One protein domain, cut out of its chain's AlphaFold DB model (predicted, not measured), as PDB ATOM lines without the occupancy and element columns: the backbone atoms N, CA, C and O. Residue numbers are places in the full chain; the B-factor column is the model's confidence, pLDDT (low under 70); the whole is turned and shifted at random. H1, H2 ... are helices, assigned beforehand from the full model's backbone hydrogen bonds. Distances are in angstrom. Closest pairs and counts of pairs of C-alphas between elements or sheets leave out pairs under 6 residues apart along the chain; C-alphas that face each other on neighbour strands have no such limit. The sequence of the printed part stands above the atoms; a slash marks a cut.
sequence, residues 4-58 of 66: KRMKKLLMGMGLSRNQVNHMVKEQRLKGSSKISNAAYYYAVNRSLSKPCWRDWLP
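What this domain is: This is residues 4 to 58 of the 66 residues of an uncharacterized protein of Faecalibacterium prausnitzii (UniProt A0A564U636). Helices H1 and H3 lie side by side, H2 slants back past H1, and the short H4 follows the end of H3. The printed part has 55 residues, four named helices in that numbered order and no named strand: all helix. It is compact, radius of gyration of the C-alphas 11.0 A, spanning 30 by 19 by 19 A.

How they stand to each other: Start at H1, residues 4 to 12. It touches H2, residues 17 to 29, by residues 17 to 21 alone, at a steep tilt of 48 degrees, opposite ways; the closest C-alphas, Lys 7 and Val 20, are 6.2 A apart. H1 touches H3, residues 37 to 48, by residues 37 to 41 alone, at a shallow tilt of 9 degrees, the same way; the closest C-alphas, Met 6 and Tyr 41, are 6.5 A apart. H2 and H3 are near each other, with 5 pairs of C-alphas within 10 A. H4, residues 53 to 56, is close to but not clearly touching H3. In H1, H2 and H3 every O i to N i+4 pair is within hydrogen-bond range.

Where its parts are: Find C-alpha 4 at (204.588, 146.772, 128.836); H1 runs 12.5 A, H2 18.4 A, H3 16.1 A, and H4 ends at C-alpha 56 (188.127, 158.460, 115.300).

The domain as a whole: The printed part has no cut and no long link; residues 51 to 58 have pLDDT under 70.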
ATOM      1  N   LYS A   4     203.668 146.813 129.991       94.50
ATOM      2  CA  LYS A   4     204.588 146.772 128.836       94.50
ATOM      3  C   LYS A   4     204.032 145.930 127.680       94.50
ATOM      4  O   LYS A   4     204.136 146.337 126.527       94.50
ATOM      5  N   ARG A   5     203.425 144.778 127.993       95.06
ATOM      6  CA  ARG A   5     202.806 143.890 126.997       95.06
ATOM      7  C   ARG A   5     201.570 144.544 126.382       95.06
ATOM      8  O   ARG A   5     201.472 144.582 125.166       95.06
ATOM      9  N   MET A   6     200.700 145.126 127.207       94.31
ATOM     10  CA  MET A   6     199.518 145.862 126.742       94.31
ATOM     11  C   MET A   6     199.892 146.987 125.770       94.31
ATOM     12  O   MET A   6     199.352 147.055 124.673       94.31
ATOM     13  N   LYS A   7     200.877 147.822 126.127       93.81
ATOM     14  CA  LYS A   7     201.344 148.907 125.253       93.81
ATOM     15  C   LYS A   7     201.858 148.392 123.906       93.81
ATOM     16  O   LYS A   7     201.571 149.003 122.886       93.81
ATOM     17  N   LYS A   8     202.597 147.273 123.892       95.38
ATOM     18  CA  LYS A   8     203.056 146.640 122.643       95.38
ATOM     19  C   LYS A   8     201.894 146.196 121.758       95.38
ATOM     20  O   LYS A   8     201.945 146.448 120.563       95.38
ATOM     21  N   LEU A   9     200.865 145.577 122.337       93.00
ATOM     22  CA  LEU A   9     199.689 145.142 121.580       93.00
ATOM     23  C   LEU A   9     198.939 146.334 120.975       93.00
ATOM     24  O   LEU A   9     198.626 146.312 119.794       93.00
ATOM     25  N   LEU A  10     198.745 147.402 121.754       89.44
ATOM     26  CA  LEU A  10     198.114 148.634 121.278       89.44
ATOM     27  C   LEU A  10     198.905 149.290 120.136       89.44
ATOM     28  O   LEU A  10     198.321 149.706 119.143       89.44
ATOM     29  N   MET A  11     200.238 149.332 120.235       91.94
ATOM     30  CA  MET A  11     201.079 149.811 119.129       91.94
ATOM     31  C   MET A  11     200.966 148.916 117.885       91.94
ATOM     32  O   MET A  11     200.933 149.426 116.771       91.94
ATOM     33  N   GLY A  12     200.839 147.595 118.062       89.19
ATOM     34  CA  GLY A  12     200.595 146.648 116.967       89.19
ATOM     35  C   GLY A  12     199.263 146.858 116.235       89.19
ATOM     36  O   GLY A  12     199.110 146.377 115.120       89.19
ATOM     37  N   MET A  13     198.327 147.611 116.820       83.88
ATOM     38  CA  MET A  13     197.053 147.998 116.196       83.88
ATOM     39  C   MET A  13     197.142 149.304 115.389       83.88
ATOM     40  O   MET A  13     196.128 149.797 114.900       83.88
ATOM     41  N   GLY A  14     198.336 149.888 115.265       84.69
ATOM     42  CA  GLY A  14     198.562 151.140 114.536       84.69
ATOM     43  C   GLY A  14     198.505 152.398 115.402       84.69
ATOM     44  O   GLY A  14     198.564 153.503 114.868       84.69
ATOM     45  N   LEU A  15     198.424 152.267 116.732       86.25
ATOM     46  CA  LEU A  15     198.544 153.412 117.635       86.25
ATOM     47  C   LEU A  15     200.003 153.856 117.769       86.25
ATOM     48  O   LEU A  15     200.906 153.047 117.999       86.25
ATOM     49  N   SER A  16     200.234 155.165 117.730       89.06
ATOM     50  CA  SER A  16     201.553 155.716 118.033       89.06
ATOM     51  C   SER A  16     201.909 155.512 119.508       89.06
ATOM     52  O   SER A  16     201.055 155.477 120.401       89.06
ATOM     53  N   ARG A  17     203.210 155.452 119.800       90.94
ATOM     54  CA  ARG A  17     203.716 155.354 121.178       90.94
ATOM     55  C   ARG A  17     203.184 156.474 122.079       90.94
ATOM     56  O   ARG A  17     202.876 156.221 123.244       90.94
ATOM     57  N   ASN A  18     203.056 157.687 121.542       90.62
ATOM     58  CA  ASN A  18     202.570 158.851 122.280       90.62
ATOM     59  C   ASN A  18     201.090 158.705 122.645       90.62
ATOM     60  O   ASN A  18     200.736 158.924 123.803       90.62
ATOM     61  N   GLN A  19     200.253 158.242 121.710       87.25
ATOM     62  CA  GLN A  19     198.841 157.950 121.980       87.25
ATOM     63  C   GLN A  19     198.693 156.884 123.064       87.25
ATOM     64  O   GLN A  19     198.010 157.108 124.058       87.25
ATOM     65  N   VAL A  20     199.402 155.760 122.934       90.44
ATOM     66  CA  VAL A  20     199.346 154.674 123.922       90.44
ATOM     67  C   VAL A  20     199.790 155.146 125.309       90.44
ATOM     68  O   VAL A  20     199.191 154.780 126.320       90.44
ATOM     69  N   ASN A  21     200.846 155.957 125.388       91.50
ATOM     70  CA  ASN A  21     201.305 156.508 126.659       91.50
ATOM     71  C   ASN A  21     200.278 157.454 127.282       91.50
ATOM     72  O   ASN A  21     200.054 157.365 128.489       91.50
ATOM     73  N   HIS A  22     199.651 158.306 126.471       89.44
ATOM     74  CA  HIS A  22     198.601 159.215 126.915       89.44
ATOM     75  C   HIS A  22     197.379 158.450 127.435       89.44
ATOM     76  O   HIS A  22     196.986 158.646 128.578       89.44
ATOM     77  N   MET A  23     196.855 157.495 126.661       88.94
ATOM     78  CA  MET A  23     195.709 156.658 127.045       88.94
ATOM     79  C   MET A  23     195.945 155.921 128.371       88.94
ATOM     80  O   MET A  23     195.113 155.955 129.271       88.94
ATOM     81  N   VAL A  24     197.119 155.295 128.530       89.62
ATOM     82  CA  VAL A  24     197.467 154.587 129.774       89.62
ATOM     83  C   VAL A  24     197.622 155.542 130.955       89.62
ATOM     84  O   VAL A  24     197.326 155.157 132.085       89.62
ATOM     85  N   LYS A  25     198.111 156.765 130.728       90.44
ATOM     86  CA  LYS A  25     198.198 157.791 131.771       90.44
ATOM     87  C   LYS A  25     196.796 158.235 132.196       90.44
ATOM     88  O   LYS A  25     196.510 158.205 133.386       90.44
ATOM     89  N   GLU A  26     195.919 158.547 131.245       89.38
ATOM     90  CA  GLU A  26     194.535 158.963 131.512       89.38
ATOM     91  C   GLU A  26     193.736 157.878 132.246       89.38
ATOM     92  O   GLU A  26     193.131 158.172 133.273       89.38
ATOM     93  N   GLN A  27     193.820 156.611 131.817       89.19
ATOM     94  CA  GLN A  27     193.154 155.494 132.506       89.19
ATOM     95  C   GLN A  27     193.588 155.356 133.971       89.19
ATOM     96  O   GLN A  27     192.802 154.926 134.802       89.19
ATOM     97  N   ARG A  28     194.840 155.691 134.300       87.75
ATOM     98  CA  ARG A  28     195.355 155.598 135.675       87.75
ATOM     99  C   ARG A  28     195.002 156.797 136.538       87.75
ATOM    100  O   ARG A  28     194.942 156.649 137.750       87.75
ATOM    101  N   LEU A  29     194.874 157.968 135.922       89.56
ATOM    102  CA  LEU A  29     194.564 159.204 136.632       89.56
ATOM    103  C   LEU A  29     193.065 159.355 136.877       89.56
ATOM    104  O   LEU A  29     192.679 159.824 137.940       89.56
ATOM    105  N   LYS A  30     192.243 158.988 135.891       88.44
ATOM    106  CA  LYS A  30     190.796 159.243 135.887       88.44
ATOM    107  C   LYS A  30     189.952 157.974 135.900       88.44
ATOM    108  O   LYS A  30     188.792 158.032 136.272       88.44
ATOM    109  N   GLY A  31     190.512 156.853 135.453       86.31
ATOM    110  CA  GLY A  31     189.793 155.587 135.384       86.31
ATOM    111  C   GLY A  31     189.852 154.802 136.683       86.31
ATOM    112  O   GLY A  31     190.603 155.111 137.610       86.31
ATOM    113  N   SER A  32     189.079 153.726 136.727       87.31
ATOM    114  CA  SER A  32     188.996 152.870 137.899       87.31
ATOM    115  C   SER A  32     190.233 152.005 138.088       87.31
ATOM    116  O   SER A  32     190.722 151.338 137.171       87.31
ATOM    117  N   SER A  33     190.717 151.969 139.331       83.75
ATOM    118  CA  SER A  33     191.845 151.137 139.761       83.75
ATOM    119  C   SER A  33     191.529 149.638 139.733       83.75
ATOM    120  O   SER A  33     192.447 148.816 139.725       83.75
ATOM    121  N   LYS A  34     190.240 149.275 139.681       88.19
ATOM    122  CA  LYS A  34     189.768 147.884 139.599       88.19
ATOM    123  C   LYS A  34     189.870 147.316 138.183       88.19
ATOM    124  O   LYS A  34     189.877 146.097 138.007       88.19
ATOM    125  N   ILE A  35     189.973 148.175 137.166       87.25
ATOM    126  CA  ILE A  35     190.112 147.753 135.773       87.25
ATOM    127  C   ILE A  35     191.493 147.125 135.579       87.25
ATOM    128  O   ILE A  35     192.536 147.778 135.648       87.25
ATOM    129  N   SER A  36     191.514 145.832 135.263       91.56
ATOM    130  CA  SER A  36     192.761 145.168 134.896       91.56
ATOM    131  C   SER A  36     193.258 145.642 133.523       91.56
ATOM    132  O   SER A  36     192.477 145.887 132.606       91.56
ATOM    133  N   ASN A  37     194.579 145.655 133.316       91.62
ATOM    134  CA  ASN A  37     195.177 145.939 132.000       91.62
ATOM    135  C   ASN A  37     194.621 145.044 130.869       91.62
ATOM    136  O   ASN A  37     194.630 145.437 129.708       91.62
ATOM    137  N   ALA A  38     194.192 143.817 131.185       92.25
ATOM    138  CA  ALA A  38     193.620 142.914 130.189       92.25
ATOM    139  C   ALA A  38     192.206 143.355 129.778       92.25
ATOM    140  O   ALA A  38     191.912 143.396 128.586       92.25
ATOM    141  N   ALA A  39     191.375 143.738 130.751       91.19
ATOM    142  CA  ALA A  39     190.044 144.286 130.500       91.19
ATOM    143  C   ALA A  39     190.126 145.607 129.721       91.19
ATOM    144  O   ALA A  39     189.431 145.776 128.722       91.19
ATOM    145  N   TYR A  40     191.054 146.490 130.108       90.75
ATOM    146  CA  TYR A  40     191.304 147.739 129.389       90.75
ATOM    147  C   TYR A  40     191.689 147.491 127.929       90.75
ATOM    148  O   TYR A  40     191.095 148.059 127.018       90.75
ATOM    149  N   TYR A  41     192.641 146.584 127.687       90.62
ATOM    150  CA  TYR A  41     193.029 146.199 126.333       90.62
ATOM    151  C   TYR A  41     191.852 145.661 125.515       90.62
ATOM    152  O   TYR A  41     191.703 146.038 124.358       90.62
ATOM    153  N   TYR A  42     191.014 144.801 126.099       90.38
ATOM    154  CA  TYR A  42     189.861 144.233 125.405       90.38
ATOM    155  C   TYR A  42     188.839 145.306 125.013       90.38
ATOM    156  O   TYR A  42     188.360 145.313 123.880       90.38
ATOM    157  N   ALA A  43     188.554 146.247 125.914       88.12
ATOM    158  CA  ALA A  43     187.669 147.374 125.637       88.12
ATOM    159  C   ALA A  43     188.224 148.276 124.528       88.12
ATOM    160  O   ALA A  43     187.499 148.609 123.592       88.12
ATOM    161  N   VAL A  44     189.522 148.608 124.585       86.31
ATOM    162  CA  VAL A  44     190.189 149.363 123.517       86.31
ATOM    163  C   VAL A  44     190.078 148.592 122.206       86.31
ATOM    164  O   VAL A  44     189.557 149.130 121.240       86.31
ATOM    165  N   ASN A  45     190.462 147.315 122.176       86.81
ATOM    166  CA  ASN A  45     190.406 146.478 120.978       86.81
ATOM    167  C   ASN A  45     188.999 146.427 120.362       86.81
ATOM    168  O   ASN A  45     188.846 146.583 119.152       86.81
ATOM    169  N   ARG A  46     187.957 146.278 121.187       85.00
ATOM    170  CA  ARG A  46     186.558 146.298 120.736       85.00
ATOM    171  C   ARG A  46     186.171 147.639 120.109       85.00
ATOM    172  O   ARG A  46     185.448 147.651 119.118       85.00
ATOM    173  N   SER A  47     186.661 148.750 120.653       80.12
ATOM    174  CA  SER A  47     186.470 150.082 120.069       80.12
ATOM    175  C   SER A  47     187.249 150.260 118.762       80.12
ATOM    176  O   SER A  47     186.719 150.858 117.828       80.12
ATOM    177  N   LEU A  48     188.460 149.693 118.664       77.25
ATOM    178  CA  LEU A  48     189.313 149.776 117.467       77.25
ATOM    179  C   LEU A  48     188.807 148.917 116.306       77.25
ATOM    180  O   LEU A  48     189.120 149.175 115.150       77.25
ATOM    181  N   SER A  49     188.040 147.875 116.618       76.75
ATOM    182  CA  SER A  49     187.522 146.922 115.633       76.75
ATOM    183  C   SER A  49     186.353 147.479 114.812       76.75
ATOM    184  O   SER A  49     185.884 146.816 113.890       76.75
ATOM    185  N   LYS A  50     185.835 148.671 115.145       75.38
ATOM    186  CA  LYS A  50     184.716 149.283 114.417       75.38
ATOM    187  C   LYS A  50     185.197 149.906 113.093       75.38
ATOM    188  O   LYS A  50     186.252 150.532 113.090       75.38
ATOM    189  N   PRO A  51     184.426 149.818 111.990       66.00
ATOM    190  CA  PRO A  51     184.851 150.283 110.660       66.00
ATOM    191  C   PRO A  51     185.317 151.748 110.604       66.00
ATOM    192  O   PRO A  51     186.248 152.070 109.876       66.00
ATOM    193  N   CYS A  52     184.720 152.619 111.421       65.31
ATOM    194  CA  CYS A  52     185.014 154.055 111.502       65.31
ATOM    195  C   CYS A  52     186.160 154.425 112.463       65.31
ATOM    196  O   CYS A  52     186.464 155.601 112.653       65.31
ATOM    197  N   TRP A  53     186.814 153.444 113.092       65.31
ATOM    198  CA  TRP A  53     187.853 153.678 114.099       65.31
ATOM    199  C   TRP A  53     189.006 154.562 113.598       65.31
ATOM    200  O   TRP A  53     189.511 155.396 114.350       65.31
ATOM    201  N   ARG A  54     189.429 154.397 112.335       63.53
ATOM    202  CA  ARG A  54     190.537 155.185 111.765       63.53
ATOM    203  C   ARG A  54     190.239 156.674 111.708       63.53
ATOM    204  O   ARG A  54     191.145 157.466 111.944       63.53
ATOM    205  N   ASP A  55     188.985 157.039 111.491       67.62
ATOM    206  CA  ASP A  55     188.561 158.437 111.471       67.62
ATOM    207  C   ASP A  55     188.449 159.000 112.898       67.62
ATOM    208  O   ASP A  55     188.521 160.205 113.124       67.62
ATOM    209  N   TRP A  56     188.319 158.114 113.891       64.38
ATOM    210  CA  TRP A  56     188.127 158.460 115.300       64.38
ATOM    211  C   TRP A  56     189.448 158.486 116.088       64.38
ATOM    212  O   TRP A  56     189.495 158.983 117.211       64.38
ATOM    213  N   LEU A  57     190.547 158.010 115.495       64.44
ATOM    214  CA  LEU A  57     191.908 157.983 116.053       64.44
ATOM    215  C   LEU A  57     192.396 159.327 116.652       64.44
ATOM    216  O   LEU A  57     193.074 159.289 117.686       64.44
ATOM    217  N   PRO A  58     192.060 160.508 116.086       62.41
ATOM    218  CA  PRO A  58     192.364 161.805 116.704       62.41
ATOM    219  C   PRO A  58     191.601 162.056 118.015       62.41
ATOM    220  O   PRO A  58     192.111 162.737 118.907       62.41
TER     221      PRO A  58